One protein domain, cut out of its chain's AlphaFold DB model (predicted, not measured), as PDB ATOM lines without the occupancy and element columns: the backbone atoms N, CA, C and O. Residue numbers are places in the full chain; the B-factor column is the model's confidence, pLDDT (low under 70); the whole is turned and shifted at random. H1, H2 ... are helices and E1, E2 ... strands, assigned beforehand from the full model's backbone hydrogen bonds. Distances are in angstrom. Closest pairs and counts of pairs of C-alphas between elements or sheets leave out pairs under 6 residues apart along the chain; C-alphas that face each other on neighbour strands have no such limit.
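Overview. This is residues 213 to 418 of the 423 residues of an uncharacterized protein of Bdellovibrionales bacterium RIFOXYC1_FULL_37_79 (UniProt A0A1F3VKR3). A rounded body of crossed helices is built round H2 and H5, with the long H1 running across both along one side. The helical hairpin H7 and H8 lies at one end, with H6 between H7 and H5; H3 and H4 sit toward the other end, and the small strand hairpin E1 and E2 reaches away from the body toward Tyr 287. The printed part has 206 residues with eight named helices and two antiparallel strands, in the order H1 H2 E1 E2 H3 H4 H5 H6 H7 H8, and is mostly helix. It is compact, with a radius of gyration of the C-alphas of 16.7 A and spans of 47 by 46 by 35 A.

Arrangement. H1, residues 214 to 240, touches H2, residues 260 to 270, with residues 218 to 229 alone, at a steep tilt of 50 degrees, opposite ways; the closest C-alphas are those of Lys 226 and Pro 260, 4.9 A apart. E1, residues 279 to 282, and E2, residues 293 to 296, form an antiparallel hairpin, with N 280 and O 295 within hydrogen-bond range at 2.9 A. H3, residues 303 to 311, touches H4, residues 329 to 335, the closest C-alphas being those of Ile 303 and Phe 333, 5.8 A apart. H5, residues 340 to 358, touches H2 about perpendicular at 80 degrees, with the C-alphas of Met 263 and Gly 348 closest at 6.0 A. H6, residues 365 to 374, touches H5, with the C-alphas of Ile 355 and Gly 372 closest at 4.0 A. H7, residues 381 to 395, touches H2, with the C-alphas of Cys 265 and Cys 391 closest at 5.8 A. H7 and H8, residues 404 to 417, form a helical hairpin at a steep tilt of 37 degrees, only just beyond shallow; the C-alphas of Cys 394 and Cys 407 are closest at 5.5 A. H5 and H8 are apart. In each of the eight helices every O i to N i+4 pair is within hydrogen-bond range.

Along the chain. H1 measures 38.5 A from C-alpha 214 at (124.728, 158.219, 113.055) to C-alpha 240. H2 measures 15.6 A, H5 26.7 A, H7 20.6 A and H8 20.5 A, the last ending with C-alpha 417 at (110.674, 159.048, 128.810).

Size, cuts and confidence. The C-alphas of Tyr 287 and Gly 400 are the two farthest apart, at 52.0 A. The printed part has no cut. The links H1 to H2 and H3 to H4 are long, and residues 241 to 246 stand free. The mean pLDDT of the printed part is 79.9; 38 residues are under 70, among them 239 to 249, 282 to 293 and 316 to 323.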
ATOM      1  N   ASN A 213     127.589 159.712 109.349       89.25
ATOM      2  CA  ASN A 213     126.384 160.051 110.098       89.25
ATOM      3  C   ASN A 213     125.996 158.907 111.059       89.25
ATOM      4  O   ASN A 213     126.459 157.770 110.939       89.25
ATOM      5  N   LEU A 214     125.114 159.192 112.024       89.88
ATOM      6  CA  LEU A 214     124.728 158.219 113.055       89.88
ATOM      7  C   LEU A 214     124.140 156.921 112.466       89.88
ATOM      8  O   LEU A 214     124.372 155.838 113.001       89.88
ATOM      9  N   LYS A 215     123.448 156.999 111.324       91.19
ATOM     10  CA  LYS A 215     122.889 155.825 110.640       91.19
ATOM     11  C   LYS A 215     123.972 154.906 110.079       91.19
ATOM     12  O   LYS A 215     123.875 153.678 110.198       91.19
ATOM     13  N   GLU A 216     125.006 155.484 109.477       88.75
ATOM     14  CA  GLU A 216     126.173 154.749 108.985       88.75
ATOM     15  C   GLU A 216     126.965 154.140 110.142       88.75
ATOM     16  O   GLU A 216     127.301 152.953 110.089       88.75
ATOM     17  N   LYS A 217     127.179 154.906 111.219       89.75
ATOM     18  CA  LYS A 217     127.829 154.415 112.443       89.75
ATOM     19  C   LYS A 217     127.076 153.223 113.038       89.75
ATOM     20  O   LYS A 217     127.680 152.174 113.239       89.75
ATOM     21  N   ALA A 218     125.756 153.324 113.219       91.12
ATOM     22  CA  ALA A 218     124.922 152.236 113.745       91.12
ATOM     23  C   ALA A 218     125.007 150.966 112.887       91.12
ATOM     24  O   ALA A 218     125.114 149.851 113.404       91.12
ATOM     25  N   SER A 219     125.023 151.131 111.562       89.81
ATOM     26  CA  SER A 219     125.167 150.016 110.623       89.81
ATOM     27  C   SER A 219     126.542 149.350 110.729       89.81
ATOM     28  O   SER A 219     126.625 148.120 110.751       89.81
ATOM     29  N   ARG A 220     127.622 150.138 110.846       89.62
ATOM     30  CA  ARG A 220     128.986 149.617 111.032       89.62
ATOM     31  C   ARG A 220     129.157 148.919 112.377       89.62
ATOM     32  O   ARG A 220     129.714 147.826 112.409       89.62
ATOM     33  N   VAL A 221     128.645 149.499 113.462       90.62
ATOM     34  CA  VAL A 221     128.656 148.886 114.802       90.62
ATOM     35  C   VAL A 221     128.006 147.504 114.768       90.62
ATOM     36  O   VAL A 221     128.624 146.523 115.176       90.62
ATOM     37  N   TYR A 222     126.807 147.392 114.192       92.19
ATOM     38  CA  TYR A 222     126.120 146.105 114.076       92.19
ATOM     39  C   TYR A 222     126.869 145.108 113.171       92.19
ATOM     40  O   TYR A 222     126.957 143.922 113.494       92.19
ATOM     41  N   ALA A 223     127.471 145.567 112.068       87.38
ATOM     42  CA  ALA A 223     128.311 144.715 111.223       87.38
ATOM     43  C   ALA A 223     129.535 144.170 111.986       87.38
ATOM     44  O   ALA A 223     129.833 142.976 111.914       87.38
ATOM     45  N   HIS A 224     130.209 145.012 112.774       87.12
ATOM     46  CA  HIS A 224     131.324 144.586 113.616       87.12
ATOM     47  C   HIS A 224     130.893 143.633 114.735       87.12
ATOM     48  O   HIS A 224     131.627 142.683 115.027       87.12
ATOM     49  N   ALA A 225     129.704 143.827 115.313       90.38
ATOM     50  CA  ALA A 225     129.126 142.893 116.273       90.38
ATOM     51  C   ALA A 225     128.932 141.501 115.647       90.38
ATOM     52  O   ALA A 225     129.372 140.510 116.229       90.38
ATOM     53  N   LYS A 226     128.392 141.413 114.420       89.50
ATOM     54  CA  LYS A 226     128.249 140.136 113.687       89.50
ATOM     55  C   LYS A 226     129.580 139.440 113.449       89.50
ATOM     56  O   LYS A 226     129.717 138.255 113.747       89.50
ATOM     57  N   ILE A 227     130.562 140.175 112.926       86.12
ATOM     58  CA  ILE A 227     131.895 139.632 112.632       86.12
ATOM     59  C   ILE A 227     132.542 139.097 113.913       86.12
ATOM     60  O   ILE A 227     133.092 137.996 113.923       86.12
ATOM     61  N   SER A 228     132.474 139.865 114.999       86.81
ATOM     62  CA  SER A 228     133.098 139.501 116.275       86.81
ATOM     63  C   SER A 228     132.394 138.310 116.921       86.81
ATOM     64  O   SER A 228     133.060 137.378 117.368       86.81
ATOM     65  N   PHE A 229     131.062 138.286 116.895       88.81
ATOM     66  CA  PHE A 229     130.264 137.160 117.372       88.81
ATOM     67  C   PHE A 229     130.617 135.854 116.648       88.81
ATOM     68  O   PHE A 229     130.909 134.848 117.296       88.81
ATOM     69  N   GLU A 230     130.659 135.865 115.311       86.56
ATOM     70  CA  GLU A 230     130.999 134.666 114.538       86.56
ATOM     71  C   GLU A 230     132.441 134.203 114.794       86.56
ATOM     72  O   GLU A 230     132.679 133.001 114.921       86.56
ATOM     73  N   LYS A 231     133.390 135.127 115.003       81.25
ATOM     74  CA  LYS A 231     134.757 134.783 115.434       81.25
ATOM     75  C   LYS A 231     134.781 134.113 116.810       81.25
ATOM     76  O   LYS A 231     135.374 133.043 116.960       81.25
ATOM     77  N   ILE A 232     134.107 134.692 117.807       81.62
ATOM     78  CA  ILE A 232     134.005 134.123 119.166       81.62
ATOM     79  C   ILE A 232     133.389 132.718 119.109       81.62
ATOM     80  O   ILE A 232     133.881 131.775 119.743       81.62
ATOM     81  N   LYS A 233     132.330 132.557 118.313       84.25
ATOM     82  CA  LYS A 233     131.619 131.294 118.102       84.25
ATOM     83  C   LYS A 233     132.475 130.254 117.381       84.25
ATOM     84  O   LYS A 233     132.444 129.083 117.763       84.25
ATOM     85  N   GLN A 234     133.256 130.643 116.375       80.88
ATOM     86  CA  GLN A 234     134.187 129.742 115.692       80.88
ATOM     87  C   GLN A 234     135.263 129.227 116.652       80.88
ATOM     88  O   GLN A 234     135.455 128.015 116.751       80.88
ATOM     89  N   VAL A 235     135.897 130.116 117.418       74.50
ATOM     90  CA  VAL A 235     136.897 129.734 118.431       74.50
ATOM     91  C   VAL A 235     136.289 128.788 119.467       74.50
ATOM     92  O   VAL A 235     136.875 127.753 119.787       74.50
ATOM     93  N   SER A 236     135.062 129.078 119.912       73.56
ATOM     94  CA  SER A 236     134.312 128.190 120.807       73.56
ATOM     95  C   SER A 236     134.170 126.785 120.210       73.56
ATOM     96  O   SER A 236     134.392 125.792 120.900       73.56
ATOM     97  N   LYS A 237     133.830 126.667 118.916       73.38
ATOM     98  CA  LYS A 237     133.714 125.370 118.221       73.38
ATOM     99  C   LYS A 237     135.055 124.636 118.130       73.38
ATOM    100  O   LYS A 237     135.081 123.420 118.316       73.38
ATOM    101  N   GLU A 238     136.147 125.340 117.847       71.19
ATOM    102  CA  GLU A 238     137.491 124.752 117.761       71.19
ATOM    103  C   GLU A 238     137.955 124.197 119.114       71.19
ATOM    104  O   GLU A 238     138.460 123.078 119.179       71.19
ATOM    105  N   GLN A 239     137.698 124.918 120.206       67.38
ATOM    106  CA  GLN A 239     138.027 124.463 121.559       67.38
ATOM    107  C   GLN A 239     137.124 123.310 122.035       67.38
ATOM    108  O   GLN A 239     137.601 122.423 122.747       67.38
ATOM    109  N   ARG A 240     135.850 123.253 121.602       64.69
ATOM    110  CA  ARG A 240     134.922 122.145 121.935       64.69
ATOM    111  C   ARG A 240     135.431 120.799 121.434       64.69
ATOM    112  O   ARG A 240     135.225 119.795 122.109       64.69
ATOM    113  N   LYS A 241     136.118 120.774 120.284       58.91
ATOM    114  CA  LYS A 241     136.708 119.544 119.727       58.91
ATOM    115  C   LYS A 241     137.748 118.906 120.656       58.91
ATOM    116  O   LYS A 241     137.974 117.708 120.549       58.91
ATOM    117  N   ASN A 242     138.323 119.678 121.583       56.47
ATOM    118  CA  ASN A 242     139.383 119.222 122.478       56.47
ATOM    119  C   ASN A 242     138.917 118.970 123.926       56.47
ATOM    120  O   ASN A 242     139.674 118.372 124.678       56.47
ATOM    121  N   ASN A 243     137.713 119.404 124.334       54.62
ATOM    122  CA  ASN A 243     137.194 119.233 125.703       54.62
ATOM    123  C   ASN A 243     135.650 119.275 125.747       54.62
ATOM    124  O   ASN A 243     135.046 120.344 125.837       54.62
ATOM    125  N   PHE A 244     134.998 118.107 125.723       52.75
ATOM    126  CA  PHE A 244     133.532 117.979 125.613       52.75
ATOM    127  C   PHE A 244     132.762 118.297 126.919       52.75
ATOM    128  O   PHE A 244     131.615 118.734 126.872       52.75
ATOM    129  N   ASN A 245     133.393 118.142 128.092       50.88
ATOM    130  CA  ASN A 245     132.703 118.104 129.397       50.88
ATOM    131  C   ASN A 245     132.651 119.429 130.193       50.88
ATOM    132  O   ASN A 245     132.256 119.413 131.353       50.88
ATOM    133  N   GLN A 246     133.026 120.584 129.625       54.66
ATOM    134  CA  GLN A 246     133.101 121.856 130.382       54.66
ATOM    135  C   GLN A 246     132.191 122.984 129.852       54.66
ATOM    136  O   GLN A 246     132.455 124.162 130.071       54.66
ATOM    137  N   ASN A 247     131.109 122.653 129.147       56.88
ATOM    138  CA  ASN A 247     130.407 123.600 128.265       56.88
ATOM    139  C   ASN A 247     129.661 124.764 128.961       56.88
ATOM    140  O   ASN A 247     129.538 125.837 128.370       56.88
ATOM    141  N   LEU A 248     129.185 124.577 130.197       57.97
ATOM    142  CA  LEU A 248     128.297 125.546 130.858       57.97
ATOM    143  C   LEU A 248     129.067 126.654 131.591       57.97
ATOM    144  O   LEU A 248     128.815 127.832 131.373       57.97
ATOM    145  N   SER A 249     130.082 126.301 132.382       62.38
ATOM    146  CA  SER A 249     130.848 127.272 133.176       62.38
ATOM    147  C   SER A 249     132.123 127.777 132.507       62.38
ATOM    148  O   SER A 249     132.688 128.764 132.973       62.38
ATOM    149  N   ASN A 250     132.598 127.128 131.435       70.12
ATOM    150  CA  ASN A 250     133.811 127.575 130.761       70.12
ATOM    151  C   ASN A 250     133.511 128.850 129.951       70.12
ATOM    152  O   ASN A 250     132.699 128.815 129.015       70.12
ATOM    153  N   PRO A 251     134.155 129.974 130.292       65.88
ATOM    154  CA  PRO A 251     133.822 131.271 129.725       65.88
ATOM    155  C   PRO A 251     134.370 131.448 128.291       65.88
ATOM    156  O   PRO A 251     133.994 132.390 127.592       65.88
ATOM    157  N   HIS A 252     135.179 130.497 127.808       73.12
ATOM    158  CA  HIS A 252     135.635 130.427 126.420       73.12
ATOM    159  C   HIS A 252     134.543 130.022 125.430       73.12
ATOM    160  O   HIS A 252     134.567 130.471 124.282       73.12
ATOM    161  N   PHE A 253     133.575 129.208 125.866       79.56
ATOM    162  CA  PHE A 253     132.437 128.848 125.028       79.56
ATOM    163  C   PHE A 253     131.415 129.971 125.021       79.56
ATOM    164  O   PHE A 253     131.039 130.482 126.077       79.56
ATOM    165  N   ILE A 254     130.929 130.310 123.835       84.38
ATOM    166  CA  ILE A 254     129.824 131.243 123.691       84.38
ATOM    167  C   ILE A 254     128.533 130.645 124.271       84.38
ATOM    168  O   ILE A 254     128.235 129.463 124.064       84.38
ATOM    169  N   HIS A 255     127.814 131.454 125.038       86.81
ATOM    170  CA  HIS A 255     126.478 131.169 125.532       86.81
ATOM    171  C   HIS A 255     125.494 131.149 124.356       86.81
ATOM    172  O   HIS A 255     125.640 131.929 123.416       86.81
ATOM    173  N   GLU A 256     124.518 130.243 124.384       85.81
ATOM    174  CA  GLU A 256     123.587 130.038 123.263       85.81
ATOM    175  C   GLU A 256     122.665 131.234 123.020       85.81
ATOM    176  O   GLU A 256     122.362 131.545 121.873       85.81
ATOM    177  N   ASP A 257     122.308 131.933 124.095       87.94
ATOM    178  CA  ASP A 257     121.443 133.110 124.046       87.94
ATOM    179  C   ASP A 257     122.193 134.408 123.709       87.94
ATOM    180  O   ASP A 257     121.567 135.451 123.550       87.94
ATOM    181  N   LEU A 258     123.529 134.388 123.599       90.00
ATOM    182  CA  LEU A 258     124.263 135.569 123.144       90.00
ATOM    183  C   LEU A 258     124.067 135.739 121.629       90.00
ATOM    184  O   LEU A 258     124.129 134.765 120.881       90.00
ATOM    185  N   SER A 259     123.899 136.978 121.160       92.62
ATOM    186  CA  SER A 259     123.734 137.286 119.737       92.62
ATOM    187  C   SER A 259     124.416 138.607 119.339       92.62
ATOM    188  O   SER A 259     124.721 139.437 120.205       92.62
ATOM    189  N   PRO A 260     124.652 138.846 118.033       92.94
ATOM    190  CA  PRO A 260     125.147 140.132 117.538       92.94
ATOM    191  C   PRO A 260     124.248 141.321 117.892       92.94
ATOM    192  O   PRO A 260     124.747 142.423 118.106       92.94
ATOM    193  N   GLU A 261     122.931 141.116 117.937       94.38
ATOM    194  CA  GLU A 261     121.940 142.140 118.287       94.38
ATOM    195  C   GLU A 261     122.134 142.596 119.730       94.38
ATOM    196  O   GLU A 261     122.177 143.794 119.989       94.38
ATOM    197  N   ILE A 262     122.338 141.646 120.648       94.50
ATOM    198  CA  ILE A 262     122.625 141.932 122.056       94.50
ATOM    199  C   ILE A 262     123.907 142.761 122.172       94.50
ATOM    200  O   ILE A 262     123.917 143.795 122.836       94.50
ATOM    201  N   MET A 263     124.978 142.343 121.488       94.50
ATOM    202  CA  MET A 263     126.249 143.075 121.476       94.50
ATOM    203  C   MET A 263     126.084 144.503 120.935       94.50
ATOM    204  O   MET A 263     126.608 145.447 121.519       94.50
ATOM    205  N   ALA A 264     125.342 144.686 119.841       94.81
ATOM    206  CA  ALA A 264     125.083 146.012 119.288       94.81
ATOM    207  C   ALA A 264     124.253 146.887 120.238       94.81
ATOM    208  O   ALA A 264     124.549 148.072 120.372       94.81
ATOM    209  N   CYS A 265     123.269 146.311 120.933       95.25
ATOM    210  CA  CYS A 265     122.461 147.039 121.907       95.25
ATOM    211  C   CYS A 265     123.291 147.601 123.059       95.25
ATOM    212  O   CYS A 265     123.090 148.758 123.411       95.25
ATOM    213  N   ILE A 266     124.259 146.841 123.582       95.50
ATOM    214  CA  ILE A 266     125.203 147.364 124.580       95.50
ATOM    215  C   ILE A 266     125.913 148.610 124.038       95.50
ATOM    216  O   ILE A 266     125.846 149.666 124.655       95.50
ATOM    217  N   ALA A 267     126.492 148.541 122.835       94.88
ATOM    218  CA  ALA A 267     127.173 149.694 122.243       94.88
ATOM    219  C   ALA A 267     126.253 150.913 122.037       94.88
ATOM    220  O   ALA A 267     126.683 152.053 122.211       94.88
ATOM    221  N   PHE A 268     124.990 150.682 121.671       94.81
ATOM    222  CA  PHE A 268     124.008 151.748 121.458       94.81
ATOM    223  C   PHE A 268     123.579 152.434 122.757       94.81
ATOM    224  O   PHE A 268     123.277 153.627 122.740       94.81
ATOM    225  N   ILE A 269     123.552 151.690 123.862       93.06
ATOM    226  CA  ILE A 269     123.228 152.212 125.193       93.06
ATOM    227  C   ILE A 269     124.423 152.979 125.765       93.06
ATOM    228  O   ILE A 269     124.257 154.088 126.269       93.06
ATOM    229  N   GLU A 270     125.625 152.414 125.647       91.62
ATOM    230  CA  GLU A 270     126.844 152.975 126.233       91.62
ATOM    231  C   GLU A 270     127.323 154.258 125.540       91.62
ATOM    232  O   GLU A 270     127.843 155.168 126.191       91.62
ATOM    233  N   VAL A 271     127.168 154.350 124.213       91.19
ATOM    234  CA  VAL A 271     127.738 155.446 123.419       91.19
ATOM    235  C   VAL A 271     126.725 155.977 122.403       91.19
ATOM    236  O   VAL A 271     126.619 155.485 121.284       91.19
ATOM    237  N   ARG A 272     125.997 157.045 122.755       87.25
ATOM    238  CA  ARG A 272     124.896 157.583 121.924       87.25
ATOM    239  C   ARG A 272     125.316 158.065 120.536       87.25
ATOM    240  O   ARG A 272     124.569 157.899 119.576       87.25
ATOM    241  N   ASP A 273     126.487 158.684 120.418       87.81
ATOM    242  CA  ASP A 273     127.035 159.158 119.137       87.81
ATOM    243  C   ASP A 273     127.799 158.060 118.374       87.81
ATOM    244  O   ASP A 273     128.325 158.302 117.277       87.81
ATOM    245  N   LEU A 274     127.850 156.862 118.969       89.94
ATOM    246  CA  LEU A 274     128.592 155.691 118.533       89.94
ATOM    247  C   LEU A 274     130.049 156.005 118.208       89.94
ATOM    248  O   LEU A 274     130.589 155.462 117.247       89.94
ATOM    249  N   ASN A 275     130.691 156.904 118.953       87.12
ATOM    250  CA  ASN A 275     132.104 157.199 118.773       87.12
ATOM    251  C   ASN A 275     132.992 156.109 119.419       87.12
ATOM    252  O   ASN A 275     132.979 155.957 120.640       87.12
ATOM    253  N   PRO A 276     133.812 155.365 118.652       83.69
ATOM    254  CA  PRO A 276     134.715 154.352 119.187       83.69
ATOM    255  C   PRO A 276     135.850 154.937 120.020       83.69
ATOM    256  O   PRO A 276     136.492 154.180 120.736       83.69
ATOM    257  N   HIS A 277     136.068 156.250 119.954       81.94
ATOM    258  CA  HIS A 277     137.013 156.984 120.791       81.94
ATOM    259  C   HIS A 277     136.358 157.542 122.067       81.94
ATOM    260  O   HIS A 277     137.008 158.263 122.827       81.94
ATOM    261  N   SER A 278     135.075 157.233 122.308       81.69
ATOM    262  CA  SER A 278     134.358 157.682 123.501       81.69
ATOM    263  C   SER A 278     135.093 157.248 124.767       81.69
ATOM    264  O   SER A 278     135.415 156.071 124.950       81.69
ATOM    265  N   THR A 279     135.357 158.219 125.636       79.94
ATOM    266  CA  THR A 279     136.008 158.024 126.927       79.94
ATOM    267  C   THR A 279     135.161 158.685 128.001       79.94
ATOM    268  O   THR A 279     135.008 159.906 127.984       79.94
ATOM    269  N   ASN A 280     134.661 157.895 128.949       77.69
ATOM    270  CA  ASN A 280     133.957 158.406 130.122       77.69
ATOM    271  C   ASN A 280     134.802 158.223 131.382       77.69
ATOM    272  O   ASN A 280     135.531 157.244 131.534       77.69
ATOM    273  N   TYR A 281     134.687 159.158 132.320       70.94
ATOM    274  CA  TYR A 281     135.284 159.012 133.643       70.94
ATOM    275  C   TYR A 281     134.311 158.261 134.554       70.94
ATOM    276  O   TYR A 281     133.219 158.737 134.848       70.94
ATOM    277  N   THR A 282     134.717 157.076 134.999       63.94
ATOM    278  CA  THR A 282     134.017 156.288 136.022       63.94
ATOM    279  C   THR A 282     134.444 156.770 137.414       63.94
ATOM    280  O   THR A 282     135.600 157.150 137.601       63.94
ATOM    281  N   HIS A 283     133.495 156.816 138.358       53.41
ATOM    282  CA  HIS A 283     133.572 157.471 139.675       53.41
ATOM    283  C   HIS A 283     134.960 157.580 140.341       53.41
ATOM    284  O   HIS A 283     135.703 156.605 140.453       53.41
ATOM    285  N   CYS A 284     135.234 158.751 140.932       45.16
ATOM    286  CA  CYS A 284     136.310 158.927 141.904       45.16
ATOM    287  C   CYS A 284     136.029 158.065 143.138       45.16
ATOM    288  O   CYS A 284     134.960 158.162 143.752       45.16
ATOM    289  N   GLN A 285     136.998 157.257 143.559       43.94
ATOM    290  CA  GLN A 285     136.895 156.619 144.864       43.94
ATOM    291  C   GLN A 285     136.836 157.709 145.942       43.94
ATOM    292  O   GLN A 285     137.670 158.610 145.978       43.94
ATOM    293  N   LYS A 286     135.873 157.606 146.868       39.97
ATOM    294  CA  LYS A 286     135.621 158.566 147.967       39.97
ATOM    295  C   LYS A 286     136.857 158.890 148.832       39.97
ATOM    296  O   LYS A 286     136.827 159.832 149.616       39.97
ATOM    297  N   TYR A 287     137.916 158.089 148.720       40.66
ATOM    298  CA  TYR A 287     139.139 158.163 149.517       40.66
ATOM    299  C   TYR A 287     140.374 158.607 148.730       40.66
ATOM    300  O   TYR A 287     141.401 158.866 149.351       40.66
ATOM    301  N   ASP A 288     140.276 158.719 147.405       43.94
ATOM    302  CA  ASP A 288     141.365 159.201 146.563       43.94
ATOM    303  C   ASP A 288     140.788 160.009 145.382       43.94
ATOM    304  O   ASP A 288     140.350 159.427 144.384       43.94
ATOM    305  N   PRO A 289     140.764 161.352 145.492       41.00
ATOM    306  CA  PRO A 289     140.271 162.237 144.440       41.00
ATOM    307  C   PRO A 289     141.172 162.266 143.190       41.00
ATOM    308  O   PRO A 289     140.843 162.974 142.244       41.00
ATOM    309  N   VAL A 290     142.294 161.535 143.176       41.78
ATOM    310  CA  VAL A 290     143.259 161.494 142.064       41.78
ATOM    311  C   VAL A 290     143.102 160.230 141.209       41.78
ATOM    312  O   VAL A 290     143.442 160.249 140.025       41.78
ATOM    313  N   THR A 291     142.546 159.141 141.749       46.97
ATOM    314  CA  THR A 291     142.250 157.929 140.959       46.97
ATOM    315  C   THR A 291     140.935 158.068 140.201       46.97
ATOM    316  O   THR A 291     139.866 157.678 140.673       46.97
ATOM    317  N   TYR A 292     141.039 158.599 138.988       57.22
ATOM    318  CA  TYR A 292     140.000 158.501 137.973       57.22
ATOM    319  C   TYR A 292     140.169 157.173 137.231       57.22
ATOM    320  O   TYR A 292     141.223 156.915 136.650       57.22
ATOM    321  N   SER A 293     139.144 156.322 137.235       68.31
ATOM    322  CA  SER A 293     139.085 155.194 136.301       68.31
ATOM    323  C   SER A 293     138.388 155.675 135.033       68.31
ATOM    324  O   SER A 293     137.393 156.392 135.104       68.31
ATOM    325  N   THR A 294     138.900 155.307 133.865       77.88
ATOM    326  CA  THR A 294     138.288 155.646 132.576       77.88
ATOM    327  C   THR A 294     137.614 154.418 131.977       77.88
ATOM    328  O   THR A 294     138.067 153.288 132.164       77.88
ATOM    329  N   ALA A 295     136.508 154.655 131.285       86.81
ATOM    330  CA  ALA A 295     135.778 153.698 130.477       86.81
ATOM    331  C   ALA A 295     135.986 154.050 129.003       86.81
ATOM    332  O   ALA A 295     135.811 155.205 128.616       86.81
ATOM    333  N   HIS A 296     136.412 153.077 128.200       87.12
ATOM    334  CA  HIS A 296     136.897 153.281 126.836       87.12
ATOM    335  C   HIS A 296     136.051 152.543 125.795       87.12
ATOM    336  O   HIS A 296     135.621 151.401 126.004       87.12
ATOM    337  N   GLY A 297     135.899 153.179 124.635       89.50
ATOM    338  CA  GLY A 297     135.332 152.585 123.431       89.50
ATOM    339  C   GLY A 297     133.823 152.359 123.471       89.50
ATOM    340  O   GLY A 297     133.121 152.773 124.388       89.50
ATOM    341  N   LEU A 298     133.305 151.664 122.461       91.69
ATOM    342  CA  LEU A 298     131.871 151.417 122.281       91.69
ATOM    343  C   LEU A 298     131.243 150.605 123.418       91.69
ATOM    344  O   LEU A 298     130.055 150.735 123.657       91.69
ATOM    345  N   GLY A 299     132.026 149.780 124.114       92.50
ATOM    346  CA  GLY A 299     131.556 149.022 125.276       92.50
ATOM    347  C   GLY A 299     131.801 149.710 126.619       92.50
ATOM    348  O   GLY A 299     131.476 149.110 127.637       92.50
ATOM    349  N   GLN A 300     132.426 150.896 126.638       91.81
ATOM    350  CA  GLN A 300     132.762 151.637 127.864       91.81
ATOM    351  C   GLN A 300     133.471 150.761 128.917       91.81
ATOM    352  O   GLN A 300     133.166 150.762 130.108       91.81
ATOM    353  N   MET A 301     134.463 149.994 128.465       90.12
ATOM    354  CA  MET A 301     135.205 149.058 129.312       90.12
ATOM    355  C   MET A 301     136.217 149.788 130.176       90.12
ATOM    356  O   MET A 301     136.903 150.666 129.669       90.12
ATOM    357  N   THR A 302     136.371 149.385 131.439       88.12
ATOM    358  CA  THR A 302     137.400 149.926 132.344       88.12
ATOM    359  C   THR A 302     138.656 149.058 132.375       88.12
ATOM    360  O   THR A 302     138.616 147.866 132.048       88.12
ATOM    361  N   ILE A 303     139.775 149.616 132.849       84.12
ATOM    362  CA  ILE A 303     141.011 148.849 133.065       84.12
ATOM    363  C   ILE A 303     140.799 147.691 134.054       84.12
ATOM    364  O   ILE A 303     141.316 146.595 133.850       84.12
ATOM    365  N   THR A 304     139.962 147.891 135.075       83.25
ATOM    366  CA  THR A 304     139.605 146.850 136.047       83.25
ATOM    367  C   THR A 304     138.851 145.704 135.379       83.25
ATOM    368  O   THR A 304     139.153 144.532 135.632       83.25
ATOM    369  N   THR A 305     137.905 146.019 134.487       85.00
ATOM    370  CA  THR A 305     137.192 145.013 133.687       85.00
ATOM    371  C   THR A 305     138.174 144.241 132.807       85.00
ATOM    372  O   THR A 305     138.146 143.010 132.793       85.00
ATOM    373  N   MET A 306     139.110 144.936 132.153       84.69
ATOM    374  CA  MET A 306     140.143 144.319 131.314       84.69
ATOM    375  C   MET A 306     141.050 143.356 132.087       84.69
ATOM    376  O   MET A 306     141.231 142.211 131.665       84.69
ATOM    377  N   THR A 307     141.575 143.772 133.240       83.62
ATOM    378  CA  THR A 307     142.408 142.916 134.102       83.62
ATOM    379  C   THR A 307     141.623 141.711 134.621       83.62
ATOM    380  O   THR A 307     142.113 140.579 134.586       83.62
ATOM    381  N   SER A 308     140.372 141.918 135.045       82.81
ATOM    382  CA  SER A 308     139.474 140.841 135.481       82.81
ATOM    383  C   SER A 308     139.258 139.808 134.376       82.81
ATOM    384  O   SER A 308     139.406 138.607 134.615       82.81
ATOM    385  N   LEU A 309     138.977 140.253 133.155       82.19
ATOM    386  CA  LEU A 309     138.799 139.372 132.010       82.19
ATOM    387  C   LEU A 309     140.082 138.614 131.653       82.19
ATOM    388  O   LEU A 309     140.041 137.396 131.482       82.19
ATOM    389  N   ARG A 310     141.235 139.285 131.599       79.44
ATOM    390  CA  ARG A 310     142.505 138.614 131.291       79.44
ATOM    391  C   ARG A 310     142.894 137.584 132.352       79.44
ATOM    392  O   ARG A 310     143.329 136.493 132.000       79.44
ATOM    393  N   SER A 311     142.687 137.888 133.635       78.06
ATOM    394  CA  SER A 311     142.949 136.947 134.740       78.06
ATOM    395  C   SER A 311     142.125 135.656 134.640       78.06
ATOM    396  O   SER A 311     142.548 134.604 135.113       78.06
ATOM    397  N   LYS A 312     140.966 135.731 133.977       75.88
ATOM    398  CA  LYS A 312     140.063 134.609 133.688       75.88
ATOM    399  C   LYS A 312     140.327 133.969 132.324       75.88
ATOM    400  O   LYS A 312     139.520 133.155 131.884       75.88
ATOM    401  N   ASP A 313     141.423 134.351 131.664       75.94
ATOM    402  CA  ASP A 313     141.805 133.904 130.323       75.94
ATOM    403  C   ASP A 313     140.731 134.221 129.265       75.94
ATOM    404  O   ASP A 313     140.536 133.490 128.304       75.94
ATOM    405  N   LEU A 314     139.990 135.322 129.442       76.81
ATOM    406  CA  LEU A 314     138.902 135.718 128.539       76.81
ATOM    407  C   LEU A 314     139.326 136.672 127.426       76.81
ATOM    408  O   LEU A 314     138.521 136.970 126.542       76.81
ATOM    409  N   LEU A 315     140.568 137.158 127.474       74.25
ATOM    410  CA  LEU A 315     141.102 138.170 126.573       74.25
ATOM    411  C   LEU A 315     142.580 137.954 126.251       74.25
ATOM    412  O   LEU A 315     143.331 137.485 127.107       74.25
ATOM    413  N   PRO A 316     143.035 138.515 125.119       62.91
ATOM    414  CA  PRO A 316     142.345 138.577 123.827       62.91
ATOM    415  C   PRO A 316     142.472 137.212 123.134       62.91
ATOM    416  O   PRO A 316     143.541 136.603 123.195       62.91
ATOM    417  N   ILE A 317     141.437 136.728 122.439       60.66
ATOM    418  CA  ILE A 317     141.460 135.378 121.839       60.66
ATOM    419  C   ILE A 317     141.593 135.435 120.320       60.66
ATOM    420  O   ILE A 317     141.239 134.468 119.647       60.66
ATOM    421  N   THR A 318     142.105 136.529 119.738       52.53
ATOM    422  CA  THR A 318     142.274 136.542 118.280       52.53
ATOM    423  C   THR A 318     143.102 135.320 117.862       52.53
ATOM    424  O   THR A 318     144.190 135.041 118.367       52.53
ATOM    425  N   SER A 319     142.465 134.495 117.036       42.16
ATOM    426  CA  SER A 319     142.935 133.213 116.524       42.16
ATOM    427  C   SER A 319     144.381 133.302 116.024       42.16
ATOM    428  O   SER A 319     144.787 134.361 115.557       42.16
ATOM    429  N   ARG A 320     145.145 132.199 116.138       35.25
ATOM    430  CA  ARG A 320     146.541 131.998 115.667       35.25
ATOM    431  C   ARG A 320     147.127 133.193 114.892       35.25
ATOM    432  O   ARG A 320     146.793 133.397 113.734       35.25
ATOM    433  N   GLY A 321     148.025 133.941 115.538       47.69
ATOM    434  CA  GLY A 321     148.566 135.202 115.008       47.69
ATOM    435  C   GLY A 321     148.134 136.448 115.787       47.69
ATOM    436  O   GLY A 321     148.273 137.553 115.274       47.69
ATOM    437  N   ASN A 322     147.617 136.279 117.013       63.34
ATOM    438  CA  ASN A 322     147.136 137.367 117.862       63.34
ATOM    439  C   ASN A 322     148.135 138.523 117.973       63.34
ATOM    440  O   ASN A 322     149.124 138.424 118.705       63.34
ATOM    441  N   ARG A 323     147.845 139.640 117.297       67.69
ATOM    442  CA  ARG A 323     148.667 140.861 117.346       67.69
ATOM    443  C   ARG A 323     148.801 141.446 118.756       67.69
ATOM    444  O   ARG A 323     149.734 142.191 119.018       67.69
ATOM    445  N   TYR A 324     147.921 141.053 119.676       73.50
ATOM    446  CA  TYR A 324     147.914 141.499 121.067       73.50
ATOM    447  C   TYR A 324     148.600 140.528 122.036       73.50
ATOM    448  O   TYR A 324     148.592 140.764 123.241       73.50
ATOM    449  N   LYS A 325     149.201 139.429 121.553       66.62
ATOM    450  CA  LYS A 325     149.800 138.388 122.414       66.62
ATOM    451  C   LYS A 325     150.815 138.942 123.425       66.62
ATOM    452  O   LYS A 325     150.925 138.417 124.527       66.62
ATOM    453  N   ASN A 326     151.538 139.995 123.049       71.56
ATOM    454  CA  ASN A 326     152.598 140.591 123.867       71.56
ATOM    455  C   ASN A 326     152.148 141.836 124.648       71.56
ATOM    456  O   ASN A 326     152.974 142.478 125.289       71.56
ATOM    457  N   TYR A 327     150.867 142.200 124.585       75.19
ATOM    458  CA  TYR A 327     150.369 143.436 125.180       75.19
ATOM    459  C   TYR A 327     150.099 143.206 126.663       75.19
ATOM    460  O   TYR A 327     149.509 142.188 127.038       75.19
ATOM    461  N   ASN A 328     150.523 144.131 127.526       75.25
ATOM    462  CA  ASN A 328     150.094 144.119 128.929       75.25
ATOM    463  C   ASN A 328     148.644 144.655 129.055       75.25
ATOM    464  O   ASN A 328     148.047 145.070 128.062       75.25
ATOM    465  N   ASP A 329     148.046 144.581 130.247       78.12
ATOM    466  CA  ASP A 329     146.637 144.964 130.472       78.12
ATOM    467  C   ASP A 329     146.378 146.418 130.104       78.12
ATOM    468  O   ASP A 329     145.372 146.736 129.476       78.12
ATOM    469  N   THR A 330     147.318 147.284 130.466       76.75
ATOM    470  CA  THR A 330     147.270 148.712 130.190       76.75
ATOM    471  C   THR A 330     147.351 148.972 128.687       76.75
ATOM    472  O   THR A 330     146.512 149.693 128.155       76.75
ATOM    473  N   ASP A 331     148.292 148.341 127.980       75.81
ATOM    474  CA  ASP A 331     148.425 148.491 126.526       75.81
ATOM    475  C   ASP A 331     147.145 148.024 125.808       75.81
ATOM    476  O   ASP A 331     146.673 148.678 124.878       75.81
ATOM    477  N   LEU A 332     146.563 146.901 126.250       78.75
ATOM    478  CA  LEU A 332     145.326 146.362 125.683       78.75
ATOM    479  C   LEU A 332     144.118 147.257 125.992       78.75
ATOM    480  O   LEU A 332     143.264 147.447 125.133       78.75
ATOM    481  N   PHE A 333     144.057 147.824 127.197       84.38
ATOM    482  CA  PHE A 333     143.025 148.775 127.601       84.38
ATOM    483  C   PHE A 333     143.073 150.067 126.775       84.38
ATOM    484  O   PHE A 333     142.031 150.566 126.359       84.38
ATOM    485  N   TYR A 334     144.258 150.598 126.470       78.31
ATOM    486  CA  TYR A 334     144.366 151.785 125.616       78.31
ATOM    487  C   TYR A 334     144.145 151.489 124.130       78.31
ATOM    488  O   TYR A 334     143.659 152.370 123.422       78.31
ATOM    489  N   ALA A 335     144.416 150.262 123.673       77.75
ATOM    490  CA  ALA A 335     144.041 149.794 122.335       77.75
ATOM    491  C   ALA A 335     142.518 149.737 122.124       77.75
ATOM    492  O   ALA A 335     142.042 149.728 120.990       77.75
ATOM    493  N   LEU A 336     141.730 149.709 123.205       80.06
ATOM    494  CA  LEU A 336     140.278 149.818 123.095       80.06
ATOM    495  C   LEU A 336     139.833 151.171 122.566       80.06
ATOM    496  O   LEU A 336     138.708 151.243 122.109       80.06
ATOM    497  N   ASN A 337     140.635 152.234 122.616       77.69
ATOM    498  CA  ASN A 337     140.152 153.537 122.162       77.69
ATOM    499  C   ASN A 337     140.055 153.656 120.647       77.69
ATOM    500  O   ASN A 337     139.360 154.543 120.181       77.69
ATOM    501  N   ASP A 338     140.709 152.806 119.864       73.06
ATOM    502  CA  ASP A 338     140.715 152.928 118.403       73.06
ATOM    503  C   ASP A 338     140.472 151.603 117.672       73.06
ATOM    504  O   ASP A 338     140.107 151.602 116.495       73.06
ATOM    505  N   ASP A 339     140.604 150.463 118.353       78.62
ATOM    506  CA  ASP A 339     140.406 149.165 117.726       78.62
ATOM    507  C   ASP A 339     138.980 148.625 117.902       78.62
ATOM    508  O   ASP A 339     138.699 147.819 118.788       78.62
ATOM    509  N   ILE A 340     138.069 149.027 117.009       80.94
ATOM    510  CA  ILE A 340     136.665 148.569 117.016       80.94
ATOM    511  C   ILE A 340     136.532 147.033 117.081       80.94
ATOM    512  O   ILE A 340     135.717 146.546 117.870       80.94
ATOM    513  N   PRO A 341     137.294 146.224 116.308       81.12
ATOM    514  CA  PRO A 341     137.237 144.770 116.444       81.12
ATOM    515  C   PRO A 341     137.568 144.272 117.859       81.12
ATOM    516  O   PRO A 341     136.858 143.406 118.370       81.12
ATOM    517  N   LEU A 342     138.603 144.821 118.502       82.81
ATOM    518  CA  LEU A 342     138.946 144.492 119.886       82.81
ATOM    519  C   LEU A 342     137.856 144.948 120.860       82.81
ATOM    520  O   LEU A 342     137.483 144.165 121.731       82.81
ATOM    521  N   GLN A 343     137.316 146.162 120.699       88.69
ATOM    522  CA  GLN A 343     136.209 146.666 121.524       88.69
ATOM    523  C   GLN A 343     135.018 145.701 121.496       88.69
ATOM    524  O   GLN A 343     134.494 145.321 122.543       88.69
ATOM    525  N   MET A 344     134.628 145.254 120.300       88.94
ATOM    526  CA  MET A 344     133.515 144.322 120.109       88.94
ATOM    527  C   MET A 344     133.807 142.937 120.679       88.94
ATOM    528  O   MET A 344     132.927 142.331 121.290       88.94
ATOM    529  N   GLU A 345     135.027 142.423 120.504       86.06
ATOM    530  CA  GLU A 345     135.419 141.140 121.088       86.06
ATOM    531  C   GLU A 345     135.374 141.193 122.618       86.06
ATOM    532  O   GLU A 345     134.785 140.313 123.244       86.06
ATOM    533  N   VAL A 346     135.946 142.240 123.217       89.06
ATOM    534  CA  VAL A 346     135.985 142.428 124.672       89.06
ATOM    535  C   VAL A 346     134.576 142.565 125.240       89.06
ATOM    536  O   VAL A 346     134.241 141.873 126.202       89.06
ATOM    537  N   MET A 347     133.731 143.376 124.603       91.56
ATOM    538  CA  MET A 347     132.317 143.524 124.948       91.56
ATOM    539  C   MET A 347     131.561 142.198 124.892       91.56
ATOM    540  O   MET A 347     130.922 141.810 125.870       91.56
ATOM    541  N   GLY A 348     131.691 141.453 123.792       91.38
ATOM    542  CA  GLY A 348     131.046 140.149 123.647       91.38
ATOM    543  C   GLY A 348     131.531 139.126 124.677       91.38
ATOM    544  O   GLY A 348     130.725 138.380 125.230       91.38
ATOM    545  N   ARG A 349     132.836 139.098 124.978       88.12
ATOM    546  CA  ARG A 349     133.436 138.197 125.980       88.12
ATOM    547  C   ARG A 349     132.981 138.528 127.396       88.12
ATOM    548  O   ARG A 349     132.666 137.606 128.149       88.12
ATOM    549  N   TYR A 350     132.940 139.811 127.750       90.31
ATOM    550  CA  TYR A 350     132.468 140.242 129.060       90.31
ATOM    551  C   TYR A 350     131.002 139.897 129.256       90.31
ATOM    552  O   TYR A 350     130.657 139.235 130.231       90.31
ATOM    553  N   LEU A 351     130.162 140.217 128.273       91.06
ATOM    554  CA  LEU A 351     128.749 139.887 128.352       91.06
ATOM    555  C   LEU A 351     128.509 138.370 128.401       91.06
ATOM    556  O   LEU A 351     127.711 137.901 129.207       91.06
ATOM    557  N   ASN A 352     129.247 137.585 127.610       90.12
ATOM    558  CA  ASN A 352     129.209 136.122 127.682       90.12
ATOM    559  C   ASN A 352     129.532 135.604 129.091       90.12
ATOM    560  O   ASN A 352     128.865 134.702 129.599       90.12
ATOM    561  N   TYR A 353     130.573 136.166 129.708       88.31
ATOM    562  CA  TYR A 353     130.966 135.825 131.068       88.31
ATOM    563  C   TYR A 353     129.871 136.180 132.076       88.31
ATOM    564  O   TYR A 353     129.535 135.342 132.914       88.31
ATOM    565  N   GLU A 354     129.288 137.373 131.978       88.75
ATOM    566  CA  GLU A 354     128.244 137.826 132.896       88.75
ATOM    567  C   GLU A 354     126.961 136.997 132.778       88.75
ATOM    568  O   GLU A 354     126.451 136.534 133.801       88.75
ATOM    569  N   ILE A 355     126.506 136.691 131.557       89.88
ATOM    570  CA  ILE A 355     125.357 135.800 131.329       89.88
ATOM    571  C   ILE A 355     125.615 134.436 131.981       89.88
ATOM    572  O   ILE A 355     124.828 133.988 132.810       89.88
ATOM    573  N   LYS A 356     126.764 133.807 131.707       87.06
ATOM    574  CA  LYS A 356     127.124 132.500 132.290       87.06
ATOM    575  C   LYS A 356     127.259 132.519 133.808       87.06
ATOM    576  O   LYS A 356     126.967 131.541 134.498       87.06
ATOM    577  N   ARG A 357     127.744 133.630 134.359       85.94
ATOM    578  CA  ARG A 357     127.886 133.806 135.805       85.94
ATOM    579  C   ARG A 357     126.522 133.926 136.482       85.94
ATOM    580  O   ARG A 357     126.368 133.430 137.602       85.94
ATOM    581  N   LYS A 358     125.568 134.583 135.821       86.12
ATOM    582  CA  LYS A 358     124.249 134.931 136.360       86.12
ATOM    583  C   LYS A 358     123.136 133.949 135.993       86.12
ATOM    584  O   LYS A 358     122.143 133.917 136.707       86.12
ATOM    585  N   GLU A 359     123.311 133.097 134.982       85.62
ATOM    586  CA  GLU A 359     122.262 132.176 134.509       85.62
ATOM    587  C   GLU A 359     121.885 131.052 135.490       85.62
ATOM    588  O   GLU A 359     120.939 130.303 135.242       85.62
ATOM    589  N   LYS A 360     122.609 130.895 136.608       78.25
ATOM    590  CA  LYS A 360     122.352 129.822 137.579       78.25
ATOM    591  C   LYS A 360     120.902 129.883 138.072       78.25
ATOM    592  O   LYS A 360     120.515 130.827 138.749       78.25
ATOM    593  N   ASN A 361     120.150 128.815 137.800       76.69
ATOM    594  CA  ASN A 361     118.732 128.631 138.140       76.69
ATOM    595  C   ASN A 361     117.730 129.463 137.317       76.69
ATOM    596  O   ASN A 361     116.545 129.461 137.646       76.69
ATOM    597  N   LEU A 362     118.166 130.135 136.248       82.38
ATOM    598  CA  LEU A 362     117.272 130.844 135.334       82.38
ATOM    599  C   LEU A 362     116.843 129.919 134.193       82.38
ATOM    600  O   LEU A 362     117.672 129.278 133.544       82.38
ATOM    601  N   LEU A 363     115.531 129.834 133.976       80.12
ATOM    602  CA  LEU A 363     114.939 128.913 133.004       80.12
ATOM    603  C   LEU A 363     114.698 129.567 131.643       80.12
ATOM    604  O   LEU A 363     114.798 128.882 130.627       80.12
ATOM    605  N   SER A 364     114.378 130.863 131.606       87.88
ATOM    606  CA  SER A 364     114.114 131.555 130.347       87.88
ATOM    607  C   SER A 364     115.387 132.186 129.777       87.88
ATOM    608  O   SER A 364     116.198 132.756 130.504       87.88
ATOM    609  N   SER A 365     115.545 132.091 128.456       84.81
ATOM    610  CA  SER A 365     116.620 132.744 127.693       84.81
ATOM    611  C   SER A 365     116.681 134.251 127.977       84.81
ATOM    612  O   SER A 365     117.748 134.809 128.230       84.81
ATOM    613  N   TRP A 366     115.511 134.896 128.044       86.62
ATOM    614  CA  TRP A 366     115.406 136.318 128.347       86.62
ATOM    615  C   TRP A 366     115.916 136.663 129.746       86.62
ATOM    616  O   TRP A 366     116.722 137.579 129.874       86.62
ATOM    617  N   ASP A 367     115.530 135.907 130.779       87.00
ATOM    618  CA  ASP A 367     115.976 136.180 132.152       87.00
ATOM    619  C   ASP A 367     117.497 136.047 132.275       87.00
ATOM    620  O   ASP A 367     118.137 136.836 132.968       87.00
ATOM    621  N   LYS A 368     118.095 135.076 131.572       89.06
ATOM    622  CA  LYS A 368     119.553 134.896 131.533       89.06
ATOM    623  C   LYS A 368     120.257 136.095 130.906       89.06
ATOM    624  O   LYS A 368     121.233 136.593 131.472       89.06
ATOM    625  N   ILE A 369     119.767 136.555 129.752       89.88
ATOM    626  CA  ILE A 369     120.309 137.733 129.068       89.88
ATOM    627  C   ILE A 369     120.139 138.964 129.958       89.88
ATOM    628  O   ILE A 369     121.122 139.649 130.225       89.88
ATOM    629  N   ALA A 370     118.927 139.218 130.454       87.38
ATOM    630  CA  ALA A 370     118.614 140.375 131.286       87.38
ATOM    631  C   ALA A 370     119.484 140.415 132.550       87.38
ATOM    632  O   ALA A 370     120.037 141.460 132.882       87.38
ATOM    633  N   ALA A 371     119.698 139.273 133.212       88.75
ATOM    634  CA  ALA A 371     120.572 139.196 134.378       88.75
ATOM    635  C   ALA A 371     122.052 139.462 134.040       88.75
ATOM    636  O   ALA A 371     122.759 140.082 134.836       88.75
ATOM    637  N   GLY A 372     122.530 139.005 132.877       90.31
ATOM    638  CA  GLY A 372     123.881 139.307 132.395       90.31
ATOM    639  C   GLY A 372     124.060 140.776 132.000       90.31
ATOM    640  O   GLY A 372     125.089 141.371 132.306       90.31
ATOM    641  N   VAL A 373     123.043 141.371 131.377       89.88
ATOM    642  CA  VAL A 373     122.994 142.787 130.985       89.88
ATOM    643  C   VAL A 373     122.944 143.699 132.208       89.88
ATOM    644  O   VAL A 373     123.721 144.643 132.286       89.88
ATOM    645  N   ALA A 374     122.110 143.395 133.204       87.81
ATOM    646  CA  ALA A 374     122.087 144.137 134.465       87.81
ATOM    647  C   ALA A 374     123.447 144.082 135.183       87.81
ATOM    648  O   ALA A 374     123.879 145.052 135.789       87.81
ATOM    649  N   ALA A 375     124.165 142.961 135.073       88.00
ATOM    650  CA  ALA A 375     125.506 142.827 135.637       88.00
ATOM    651  C   ALA A 375     126.601 143.556 134.835       88.00
ATOM    652  O   ALA A 375     127.724 143.672 135.330       88.00
ATOM    653  N   TYR A 376     126.295 144.013 133.616       88.00
ATOM    654  CA  TYR A 376     127.215 144.778 132.780       88.00
ATOM    655  C   TYR A 376     127.414 146.199 133.338       88.00
ATOM    656  O   TYR A 376     128.561 146.608 133.507       88.00
ATOM    657  N   ASP A 377     126.320 146.892 133.694       83.94
ATOM    658  CA  ASP A 377     126.309 148.197 134.382       83.94
ATOM    659  C   ASP A 377     125.507 148.097 135.696       83.94
ATOM    660  O   ASP A 377     124.288 148.288 135.739       83.94
ATOM    661  N   THR A 378     126.213 147.784 136.789       78.50
ATOM    662  CA  THR A 378     125.613 147.597 138.120       78.50
ATOM    663  C   THR A 378     125.159 148.894 138.780       78.50
ATOM    664  O   THR A 378     124.401 148.856 139.748       78.50
ATOM    665  N   ASP A 379     125.624 150.048 138.300       74.00
ATOM    666  CA  ASP A 379     125.259 151.333 138.900       74.00
ATOM    667  C   ASP A 379     123.852 151.760 138.455       74.00
ATOM    668  O   ASP A 379     123.181 152.530 139.148       74.00
ATOM    669  N   GLN A 380     123.378 151.232 137.320       75.75
ATOM    670  CA  GLN A 380     122.094 151.587 136.717       75.75
ATOM    671  C   GLN A 380     121.264 150.382 136.268       75.75
ATOM    672  O   GLN A 380     120.500 150.494 135.310       75.75
ATOM    673  N   GLU A 381     121.349 149.257 136.982       80.88
ATOM    674  CA  GLU A 381     120.751 147.964 136.599       80.88
ATOM    675  C   GLU A 381     119.328 148.081 136.016       80.88
ATOM    676  O   GLU A 381     119.044 147.574 134.927       80.88
ATOM    677  N   ASN A 382     118.431 148.791 136.714       82.06
ATOM    678  CA  ASN A 382     117.029 148.952 136.312       82.06
ATOM    679  C   ASN A 382     116.873 149.738 135.005       82.06
ATOM    680  O   ASN A 382     116.058 149.387 134.153       82.06
ATOM    681  N   CYS A 383     117.637 150.815 134.852       85.69
ATOM    682  CA  CYS A 383     117.580 151.684 133.684       85.69
ATOM    683  C   CYS A 383     118.236 151.031 132.479       85.69
ATOM    684  O   CYS A 383     117.659 150.988 131.394       85.69
ATOM    685  N   TYR A 384     119.394 150.424 132.710       86.75
ATOM    686  CA  TYR A 384     120.131 149.672 131.717       86.75
ATOM    687  C   TYR A 384     119.290 148.529 131.137       86.75
ATOM    688  O   TYR A 384     119.193 148.380 129.919       86.75
ATOM    689  N   SER A 385     118.580 147.788 131.996       88.00
ATOM    690  CA  SER A 385     117.682 146.705 131.574       88.00
ATOM    691  C   SER A 385     116.515 147.205 130.713       88.00
ATOM    692  O   SER A 385     116.219 146.594 129.688       88.00
ATOM    693  N   LYS A 386     115.884 148.337 131.071       90.25
ATOM    694  CA  LYS A 386     114.795 148.943 130.277       90.25
ATOM    695  C   LYS A 386     115.269 149.376 128.885       90.25
ATOM    696  O   LYS A 386     114.605 149.089 127.888       90.25
ATOM    697  N   LEU A 387     116.412 150.061 128.807       92.19
ATOM    698  CA  LEU A 387     116.988 150.505 127.531       92.19
ATOM    699  C   LEU A 387     117.388 149.311 126.659       92.19
ATOM    700  O   LEU A 387     117.151 149.308 125.448       92.19
ATOM    701  N   PHE A 388     117.935 148.269 127.284       93.44
ATOM    702  CA  PHE A 388     118.262 147.023 126.609       93.44
ATOM    703  C   PHE A 388     117.028 146.306 126.061       93.44
ATOM    704  O   PHE A 388     117.044 145.901 124.900       93.44
ATOM    705  N   GLU A 389     115.950 146.194 126.837       92.62
ATOM    706  CA  GLU A 389     114.690 145.592 126.385       92.62
ATOM    707  C   GLU A 389     114.126 146.310 125.157       92.62
ATOM    708  O   GLU A 389     113.812 145.665 124.151       92.62
ATOM    709  N   ALA A 390     114.092 147.644 125.187       92.25
ATOM    710  CA  ALA A 390     113.649 148.451 124.056       92.25
ATOM    711  C   ALA A 390     114.522 148.233 122.809       92.25
ATOM    712  O   ALA A 390     114.007 148.017 121.704       92.25
ATOM    713  N   CYS A 391     115.846 148.231 122.983       93.50
ATOM    714  CA  CYS A 391     116.773 147.981 121.887       93.50
ATOM    715  C   CYS A 391     116.604 146.581 121.296       93.50
ATOM    716  O   CYS A 391     116.457 146.429 120.082       93.50
ATOM    717  N   TYR A 392     116.604 145.556 122.147       92.19
ATOM    718  CA  TYR A 392     116.547 144.165 121.725       92.19
ATOM    719  C   TYR A 392     115.225 143.854 121.019       92.19
ATOM    720  O   TYR A 392     115.229 143.241 119.950       92.19
ATOM    721  N   ALA A 393     114.101 144.351 121.546       91.19
ATOM    722  CA  ALA A 393     112.798 144.243 120.896       91.19
ATOM    723  C   ALA A 393     112.774 144.947 119.527       91.19
ATOM    724  O   ALA A 393     112.195 144.425 118.571       91.19
ATOM    725  N   CYS A 394     113.428 146.106 119.398       92.56
ATOM    726  CA  CYS A 394     113.561 146.791 118.115       92.56
ATOM    727  C   CYS A 394     114.381 145.973 117.106       92.56
ATOM    728  O   CYS A 394     113.916 145.752 115.980       92.56
ATOM    729  N   MET A 395     115.557 145.491 117.522       90.00
ATOM    730  CA  MET A 395     116.490 144.733 116.680       90.00
ATOM    731  C   MET A 395     115.906 143.388 116.226       90.00
ATOM    732  O   MET A 395     116.175 142.961 115.105       90.00
ATOM    733  N   ASN A 396     115.067 142.754 117.052       86.25
ATOM    734  CA  ASN A 396     114.410 141.476 116.747       86.25
ATOM    735  C   ASN A 396     112.994 141.598 116.178       86.25
ATOM    736  O   ASN A 396     112.326 140.582 115.970       86.25
ATOM    737  N   SER A 397     112.500 142.811 115.928       80.31
ATOM    738  CA  SER A 397     111.152 142.953 115.387       80.31
ATOM    739  C   SER A 397     111.051 142.306 113.997       80.31
ATOM    740  O   SER A 397     111.794 142.619 113.068       80.31
ATOM    741  N   THR A 398     110.089 141.393 113.843       53.94
ATOM    742  CA  THR A 398     109.831 140.617 112.616       53.94
ATOM    743  C   THR A 398     109.314 141.463 111.452       53.94
ATOM    744  O   THR A 398     109.164 140.966 110.337       53.94
ATOM    745  N   SER A 399     109.096 142.763 111.661       54.84
ATOM    746  CA  SER A 399     108.654 143.718 110.647       54.84
ATOM    747  C   SER A 399     109.777 144.163 109.697       54.84
ATOM    748  O   SER A 399     109.818 145.322 109.312       54.84
ATOM    749  N   GLY A 400     110.684 143.256 109.309       47.72
ATOM    750  CA  GLY A 400     111.509 143.241 108.083       47.72
ATOM    751  C   GLY A 400     112.282 144.491 107.618       47.72
ATOM    752  O   GLY A 400     112.889 144.441 106.551       47.72
ATOM    753  N   LYS A 401     112.246 145.622 108.330       51.81
ATOM    754  CA  LYS A 401     112.705 146.934 107.837       51.81
ATOM    755  C   LYS A 401     113.266 147.860 108.918       51.81
ATOM    756  O   LYS A 401     113.632 148.987 108.588       51.81
ATOM    757  N   LYS A 402     113.338 147.446 110.188       67.69
ATOM    758  CA  LYS A 402     113.977 148.292 111.204       67.69
ATOM    759  C   LYS A 402     115.491 148.217 111.036       67.69
ATOM    760  O   LYS A 402     116.096 147.154 111.106       67.69
ATOM    761  N   SER A 403     116.082 149.360 110.715       84.12
ATOM    762  CA  SER A 403     117.532 149.498 110.586       84.12
ATOM    763  C   SER A 403     118.174 149.583 111.978       84.12
ATOM    764  O   SER A 403     117.509 150.034 112.913       84.12
ATOM    765  N   PRO A 404     119.465 149.245 112.142       88.12
ATOM    766  CA  PRO A 404     120.158 149.438 113.420       88.12
ATOM    767  C   PRO A 404     120.012 150.870 113.954       88.12
ATOM    768  O   PRO A 404     119.803 151.083 115.142       88.12
ATOM    769  N   PHE A 405     120.003 151.850 113.047       90.44
ATOM    770  CA  PHE A 405     119.755 153.254 113.362       90.44
ATOM    771  C   PHE A 405     118.402 153.499 114.040       90.44
ATOM    772  O   PHE A 405     118.354 154.144 115.080       90.44
ATOM    773  N   THR A 406     117.310 152.924 113.531       90.19
ATOM    774  CA  THR A 406     115.987 153.111 114.157       90.19
ATOM    775  C   THR A 406     115.931 152.566 115.587       90.19
ATOM    776  O   THR A 406     115.138 153.039 116.392       90.19
ATOM    777  N   CYS A 407     116.794 151.609 115.936       92.00
ATOM    778  CA  CYS A 407     116.898 151.110 117.305       92.00
ATOM    779  C   CYS A 407     117.725 152.030 118.210       92.00
ATOM    780  O   CYS A 407     117.416 152.133 119.392       92.00
ATOM    781  N   THR A 408     118.694 152.774 117.660       91.00
ATOM    782  CA  THR A 408     119.350 153.873 118.397       91.00
ATOM    783  C   THR A 408     118.362 154.994 118.737       91.00
ATOM    784  O   THR A 408     118.378 155.511 119.851       91.00
ATOM    785  N   GLU A 409     117.448 155.321 117.817       90.88
ATOM    786  CA  GLU A 409     116.396 156.321 118.052       90.88
ATOM    787  C   GLU A 409     115.390 155.851 119.111       90.88
ATOM    788  O   GLU A 409     114.968 156.637 119.958       90.88
ATOM    789  N   GLU A 410     115.045 154.561 119.107       91.56
ATOM    790  CA  GLU A 410     114.142 153.973 120.099       91.56
ATOM    791  C   GLU A 410     114.735 153.998 121.514       91.56
ATOM    792  O   GLU A 410     114.037 154.365 122.460       91.56
ATOM    793  N   ILE A 411     116.029 153.693 121.664       91.44
ATOM    794  CA  ILE A 411     116.733 153.844 122.948       91.44
ATOM    795  C   ILE A 411     116.656 155.299 123.419       91.44
ATOM    796  O   ILE A 411     116.278 155.554 124.560       91.44
ATOM    797  N   ALA A 412     116.970 156.259 122.542       89.81
ATOM    798  CA  ALA A 412     116.946 157.680 122.887       89.81
ATOM    799  C   ALA A 412     115.544 158.162 123.302       89.81
ATOM    800  O   ALA A 412     115.412 159.014 124.183       89.81
ATOM    801  N   ARG A 413     114.490 157.608 122.690       91.75
ATOM    802  CA  ARG A 413     113.098 157.867 123.068       91.75
ATOM    803  C   ARG A 413     112.798 157.351 124.479       91.75
ATOM    804  O   ARG A 413     112.306 158.122 125.298       91.75
ATOM    805  N   VAL A 414     113.121 156.087 124.768       90.44
ATOM    806  CA  VAL A 414     112.872 155.470 126.086       90.44
ATOM    807  C   VAL A 414     113.662 156.170 127.189       90.44
ATOM    808  O   VAL A 414     113.113 156.457 128.246       90.44
ATOM    809  N   ASP A 415     114.917 156.516 126.928       88.56
ATOM    810  CA  ASP A 415     115.755 157.279 127.853       88.56
ATOM    811  C   ASP A 415     115.170 158.667 128.182       88.56
ATOM    812  O   ASP A 415     115.166 159.112 129.331       88.56
ATOM    813  N   LYS A 416     114.586 159.344 127.188       88.06
ATOM    814  CA  LYS A 416     113.901 160.624 127.406       88.06
ATOM    815  C   LYS A 416     112.624 160.474 128.243       88.06
ATOM    816  O   LYS A 416     112.267 161.396 128.976       88.06
ATOM    817  N   GLU A 417     111.931 159.349 128.111       88.62
ATOM    818  CA  GLU A 417     110.674 159.048 128.810       88.62
ATOM    819  C   GLU A 417     110.875 158.484 130.224       88.62
ATOM    820  O   GLU A 417     109.929 158.490 131.013       88.62
ATOM    821  N   ALA A 418     112.088 158.043 130.557       83.25
ATOM    822  CA  ALA A 418     112.474 157.548 131.874       83.25
ATOM    823  C   ALA A 418     113.425 158.549 132.564       83.25
ATOM    824  O   ALA A 418     114.637 158.339 132.572       83.25
TER     825      ALA A 418